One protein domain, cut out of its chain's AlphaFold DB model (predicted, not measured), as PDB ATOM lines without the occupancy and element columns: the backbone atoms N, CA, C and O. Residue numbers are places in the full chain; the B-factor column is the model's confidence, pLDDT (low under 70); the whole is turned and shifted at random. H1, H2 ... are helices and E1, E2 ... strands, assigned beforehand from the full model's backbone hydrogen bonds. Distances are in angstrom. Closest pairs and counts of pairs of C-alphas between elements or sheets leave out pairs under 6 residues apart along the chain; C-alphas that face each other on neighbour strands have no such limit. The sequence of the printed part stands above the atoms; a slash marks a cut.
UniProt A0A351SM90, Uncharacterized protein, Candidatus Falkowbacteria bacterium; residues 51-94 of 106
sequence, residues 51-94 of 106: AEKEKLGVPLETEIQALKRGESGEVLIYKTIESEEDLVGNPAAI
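What this domain is: This is residues 51 to 94 of the 106 residues of an uncharacterized protein of Candidatus Falkowbacteria bacterium (UniProt A0A351SM90). Picture a flat, winding model with a two-stranded hairpin, E1 and E2, running through its middle, the short helix H1 off to one side of it, and a tail with no named element, residues 82 to 94, folded back along the opposite side. The hairpin is paired along its length, while H1 stays apart from E2, though only just. The printed part has 44 residues with one named helix and two named strands, in the order H1, E1, E2; the sheet has the order E1, E2 and is antiparallel. The class is mixed, helices and strands, with 20 of the 44 residues, under half, in named elements. The whole is only just compact, close to loose, with a radius of gyration of the C-alphas of 10.9 A, and the C-alphas span 27 by 26 by 10 A.

How they stand to each other: Start at H1, residues 51 to 56, where every O i to N i+4 pair is within hydrogen-bond range. A short link of 6 residues takes you to E1, residues 63 to 69, and a tight link of 5 residues then leads into E2, residues 75 to 81. E1 and E2 form a hairpin of antiparallel neighbours, with 152 degrees between their N-to-C directions. Look for C-alphas that face each other: those of Ile 64 and Thr 80 are 4.4 A apart, and those of Arg 69 and Val 75 are 4.5 A apart. Within hydrogen-bond range you will find, among others, N 65 and O 79 at 2.9 A and N 81 and O 63 at 2.8 A. H1 and E2 are only just apart, with their closest C-alphas at 8.4 A.

Where its parts are: Find C-alpha 51 at (244.408, 252.599, 374.220); from there H1 runs 8.9 A to C-alpha 56. E1 begins at C-alpha 63, at (256.440, 257.466, 373.812), and measures 16.8 A to C-alpha 69. E2 measures 15.4 A from C-alpha 75 to C-alpha 81, at (260.949, 258.020, 376.437). After it, look at C-alpha 88 at (265.217, 250.149, 379.394) to place the tail.

The domain as a whole: The two C-alphas farthest apart, those of Ser 72 and Glu 85, are 29.0 A apart, and the first and last printed C-alphas, those of Ala 51 and Ile 94, are 25.5 A apart. Residues 82 to 94 hold no named element, and their C-alphas lie 10 to 15 A from the mean of the C-alphas. The printed part has no cut, and neither link between named elements is long. The mean pLDDT of the printed part is 87.4, and no printed residue is under 70.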
ATOM      1  N   ALA A  51     245.494 252.925 373.293       92.19
ATOM      2  CA  ALA A  51     244.408 252.599 374.220       92.19
ATOM      3  C   ALA A  51     244.851 252.564 375.698       92.19
ATOM      4  O   ALA A  51     244.042 252.778 376.600       92.19
ATOM      5  N   GLU A  52     246.120 252.257 375.975       90.75
ATOM      6  CA  GLU A  52     246.684 252.313 377.327       90.75
ATOM      7  C   GLU A  52     247.030 253.750 377.714       90.75
ATOM      8  O   GLU A  52     246.768 254.158 378.845       90.75
ATOM      9  N   LYS A  53     247.541 254.538 376.762       92.25
ATOM     10  CA  LYS A  53     247.812 255.968 376.950       92.25
ATOM     11  C   LYS A  53     246.534 256.747 377.269       92.25
ATOM     12  O   LYS A  53     246.506 257.511 378.231       92.25
ATOM     13  N   GLU A  54     245.445 256.475 376.552       92.12
ATOM     14  CA  GLU A  54     244.132 257.073 376.824       92.12
ATOM     15  C   GLU A  54     243.640 256.763 378.242       92.12
ATOM     16  O   GLU A  54     243.157 257.654 378.941       92.12
ATOM     17  N   LYS A  55     243.812 255.519 378.710       89.75
ATOM     18  CA  LYS A  55     243.436 255.114 380.077       89.75
ATOM     19  C   LYS A  55     244.264 255.812 381.155       89.75
ATOM     20  O   LYS A  55     243.747 256.049 382.244       89.75
ATOM     21  N   LEU A  56     245.529 256.118 380.868       88.25
ATOM     22  CA  LEU A  56     246.429 256.838 381.772       88.25
ATOM     23  C   LEU A  56     246.283 258.365 381.677       88.25
ATOM     24  O   LEU A  56     246.856 259.076 382.498       88.25
ATOM     25  N   GLY A  57     245.519 258.874 380.704       89.94
ATOM     26  CA  GLY A  57     245.344 260.310 380.480       89.94
ATOM     27  C   GLY A  57     246.610 261.011 379.982       89.94
ATOM     28  O   GLY A  57     246.785 262.202 380.233       89.94
ATOM     29  N   VAL A  58     247.504 260.280 379.309       89.94
ATOM     30  CA  VAL A  58     248.751 260.817 378.744       89.94
ATOM     31  C   VAL A  58     248.591 261.108 377.243       89.94
ATOM     32  O   VAL A  58     247.820 260.413 376.576       89.94
ATOM     33  N   PRO A  59     249.290 262.119 376.689       91.38
ATOM     34  CA  PRO A  59     249.202 262.447 375.266       91.38
ATOM     35  C   PRO A  59     249.634 261.282 374.366       91.38
ATOM     36  O   PRO A  59     250.591 260.569 374.673       91.38
ATOM     37  N   LEU A  60     248.959 261.113 373.226       90.19
ATOM     38  CA  LEU A  60     249.234 260.009 372.298       90.19
ATOM     39  C   LEU A  60     250.605 260.138 371.625       90.19
ATOM     40  O   LEU A  60     251.259 259.122 371.389       90.19
ATOM     41  N   GLU A  61     251.072 261.370 371.392       91.00
ATOM     42  CA  GLU A  61     252.414 261.637 370.864       91.00
ATOM     43  C   GLU A  61     253.554 261.248 371.816       91.00
ATOM     44  O   GLU A  61     254.705 261.187 371.394       91.00
ATOM     45  N   THR A  62     253.267 260.989 373.095       89.69
ATOM     46  CA  THR A  62     254.302 260.623 374.065       89.69
ATOM     47  C   THR A  62     254.660 259.146 373.914       89.69
ATOM     48  O   THR A  62     253.788 258.276 373.996       89.69
ATOM     49  N   GLU A  63     255.941 258.838 373.725       92.25
ATOM     50  CA  GLU A  63     256.440 257.466 373.812       92.25
ATOM     51  C   GLU A  63     256.644 257.075 375.274       92.25
ATOM     52  O   GLU A  63     257.255 257.797 376.062       92.25
ATOM     53  N   ILE A  64     256.080 255.936 375.667       92.38
ATOM     54  CA  ILE A  64     256.110 255.467 377.051       92.38
ATOM     55  C   ILE A  64     256.399 253.975 377.047       92.38
ATOM     56  O   ILE A  64     255.738 253.215 376.342       92.38
ATOM     57  N   GLN A  65     257.349 253.560 377.878       92.31
ATOM     58  CA  GLN A  65     257.667 252.162 378.125       92.31
ATOM     59  C   GLN A  65     257.019 251.684 379.426       92.31
ATOM     60  O   GLN A  65     257.181 252.312 380.477       92.31
ATOM     61  N   ALA A  66     256.353 250.532 379.390       91.25
ATOM     62  CA  ALA A  66     255.973 249.799 380.587       91.25
ATOM     63  C   ALA A  66     257.220 249.126 381.177       91.25
ATOM     64  O   ALA A  66     257.859 248.282 380.551       91.25
ATOM     65  N   LEU A  67     257.565 249.486 382.412       89.44
ATOM     66  CA  LEU A  67     258.662 248.853 383.146       89.44
ATOM     67  C   LEU A  67     258.174 247.678 383.995       89.44
ATOM     68  O   LEU A  67     258.914 246.729 384.248       89.44
ATOM     69  N   LYS A  68     256.921 247.747 384.456       87.25
ATOM     70  CA  LYS A  68     256.291 246.693 385.245       87.25
ATOM     71  C   LYS A  68     254.794 246.653 384.985       87.25
ATOM     72  O   LYS A  68     254.126 247.681 385.088       87.25
ATOM     73  N   ARG A  69     254.274 245.449 384.750       88.19
ATOM     74  CA  ARG A  69     252.839 245.163 384.705       88.19
ATOM     75  C   ARG A  69     252.404 244.350 385.924       88.19
ATOM     76  O   ARG A  69     253.219 243.641 386.519       88.19
ATOM     77  N   GLY A  70     251.150 244.504 386.320       86.81
ATOM     78  CA  GLY A  70     250.509 243.679 387.337       86.81
ATOM     79  C   GLY A  70     249.995 242.368 386.755       86.81
ATOM     80  O   GLY A  70     250.105 242.113 385.555       86.81
ATOM     81  N   GLU A  71     249.435 241.517 387.612       88.94
ATOM     82  CA  GLU A  71     248.940 240.194 387.206       88.94
ATOM     83  C   GLU A  71     247.748 240.274 386.240       88.94
ATOM     84  O   GLU A  71     247.525 239.341 385.472       88.94
ATOM     85  N   SER A  72     247.009 241.391 386.233       89.44
ATOM     86  CA  SER A  72     245.902 241.615 385.295       89.44
ATOM     87  C   SER A  72     246.333 242.307 383.994       89.44
ATOM     88  O   SER A  72     245.503 242.558 383.121       89.44
ATOM     89  N   GLY A  73     247.635 242.576 383.838       84.12
ATOM     90  CA  GLY A  73     248.212 243.255 382.678       84.12
ATOM     91  C   GLY A  73     248.216 244.782 382.781       84.12
ATOM     92  O   GLY A  73     248.665 245.450 381.849       84.12
ATOM     93  N   GLU A  74     247.762 245.346 383.902       89.50
ATOM     94  CA  GLU A  74     247.778 246.781 384.160       89.50
ATOM     95  C   GLU A  74     249.209 247.312 384.297       89.50
ATOM     96  O   GLU A  74     250.071 246.662 384.887       89.50
ATOM     97  N   VAL A  75     249.481 248.504 383.763       89.50
ATOM     98  CA  VAL A  75     250.801 249.140 383.883       89.50
ATOM     99  C   VAL A  75     250.960 249.694 385.301       89.50
ATOM    100  O   VAL A  75     250.247 250.610 385.699       89.50
ATOM    101  N   LEU A  76     251.900 249.136 386.067       88.50
ATOM    102  CA  LEU A  76     252.195 249.547 387.445       88.50
ATOM    103  C   LEU A  76     253.312 250.586 387.515       88.50
ATOM    104  O   LEU A  76     253.295 251.462 388.376       88.50
ATOM    105  N   ILE A  77     254.317 250.453 386.648       88.25
ATOM    106  CA  ILE A  77     255.456 251.370 386.560       88.25
ATOM    107  C   ILE A  77     255.729 251.616 385.084       88.25
ATOM    108  O   ILE A  77     255.862 250.660 384.315       88.25
ATOM    109  N   TYR A  78     255.848 252.884 384.708       90.75
ATOM    110  CA  TYR A  78     256.182 253.308 383.356       90.75
ATOM    111  C   TYR A  78     257.271 254.381 383.368       90.75
ATOM    112  O   TYR A  78     257.502 255.035 384.387       90.75
ATOM    113  N   LYS A  79     257.934 254.555 382.225       89.19
ATOM    114  CA  LYS A  79     258.882 255.642 381.973       89.19
ATOM    115  C   LYS A  79     258.560 256.286 380.627       89.19
ATOM    116  O   LYS A  79     258.336 255.579 379.649       89.19
ATOM    117  N   THR A  80     258.551 257.613 380.589       91.56
ATOM    118  CA  THR A  80     258.487 258.378 379.339       91.56
ATOM    119  C   THR A  80     259.827 258.306 378.615       91.56
ATOM    120  O   THR A  80     260.878 258.423 379.246       91.56
ATOM    121  N   ILE A  81     259.780 258.104 377.305       91.75
ATOM    122  CA  ILE A  81     260.949 258.020 376.437       91.75
ATOM    123  C   ILE A  81     261.071 259.359 375.713       91.75
ATOM    124  O   ILE A  81     260.170 259.740 374.966       91.75
ATOM    125  N   GLU A  82     262.166 260.078 375.940       89.62
ATOM    126  CA  GLU A  82     262.490 261.285 375.169       89.62
ATOM    127  C   GLU A  82     263.512 260.977 374.064       89.62
ATOM    128  O   GLU A  82     263.585 261.684 373.059       89.62
ATOM    129  N   SER A  83     264.289 259.903 374.233       87.81
ATOM    130  CA  SER A  83     265.323 259.456 373.301       87.81
ATOM    131  C   SER A  83     265.549 257.941 373.379       87.81
ATOM    132  O   SER A  83     265.184 257.306 374.366       87.81
ATOM    133  N   GLU A  84     266.197 257.335 372.379       83.00
ATOM    134  CA  GLU A  84     266.508 255.891 372.396       83.00
ATOM    135  C   GLU A  84     267.360 255.468 373.609       83.00
ATOM    136  O   GLU A  84     267.271 254.331 374.069       83.00
ATOM    137  N   GLU A  85     268.147 256.385 374.173       85.06
ATOM    138  CA  GLU A  85     268.970 256.162 375.370       85.06
ATOM    139  C   GLU A  85     268.122 255.965 376.636       85.06
ATOM    140  O   GLU A  85     268.579 255.371 377.617       85.06
ATOM    141  N   ASP A  86     266.870 256.429 376.615       83.25
ATOM    142  CA  ASP A  86     265.939 256.260 377.722       83.25
ATOM    143  C   ASP A  86     265.330 254.865 377.805       83.25
ATOM    144  O   ASP A  86     264.772 254.527 378.860       83.25
ATOM    145  N   LEU A  87     265.441 254.078 376.732       85.00
ATOM    146  CA  LEU A  87     264.883 252.739 376.649       85.00
ATOM    147  C   LEU A  87     265.572 251.801 377.634       85.00
ATOM    148  O   LEU A  87     266.786 251.596 377.643       85.00
ATOM    149  N   VAL A  88     264.753 251.152 378.450       85.69
ATOM    150  CA  VAL A  88     265.217 250.149 379.394       85.69
ATOM    151  C   VAL A  88     265.127 248.782 378.727       85.69
ATOM    152  O   VAL A  88     264.061 248.174 378.683       85.69
ATOM    153  N   GLY A  89     266.257 248.256 378.256       80.44
ATOM    154  CA  GLY A  89     266.299 246.927 377.627       80.44
ATOM    155  C   GLY A  89     265.989 245.761 378.580       80.44
ATOM    156  O   GLY A  89     265.525 244.712 378.149       80.44
ATOM    157  N   ASN A  90     266.211 245.926 379.890       80.75
ATOM    158  CA  ASN A  90     265.855 244.915 380.891       80.75
ATOM    159  C   ASN A  90     265.115 245.536 382.088       80.75
ATOM    160  O   ASN A  90     265.730 245.807 383.125       80.75
ATOM    161  N   PRO A  91     263.793 245.748 381.974       76.25
ATOM    162  CA  PRO A  91     262.997 246.345 383.043       76.25
ATOM    163  C   PRO A  91     263.003 245.535 384.343       76.25
ATOM    164  O   PRO A  91     262.952 246.108 385.430       76.25
ATOM    165  N   ALA A  92     263.154 244.209 384.252       73.25
ATOM    166  CA  ALA A  92     263.219 243.322 385.414       73.25
ATOM    167  C   ALA A  92     264.489 243.520 386.265       73.25
ATOM    168  O   ALA A  92     264.520 243.116 387.427       73.25
ATOM    169  N   ALA A  93     265.533 244.147 385.711       73.31
ATOM    170  CA  ALA A  93     266.756 244.471 386.442       73.31
ATOM    171  C   ALA A  93     266.646 245.761 387.274       73.31
ATOM    172  O   ALA A  93     267.515 246.014 388.114       73.31
ATOM    173  N   ILE A  94     265.599 246.573 387.077       72.12
ATOM    174  CA  ILE A  94     265.406 247.810 387.839       72.12
ATOM    175  C   ILE A  94     264.999 247.460 389.272       72.12
ATOM    176  O   ILE A  94     263.943 246.879 389.525       72.12
TER     177      ILE A  94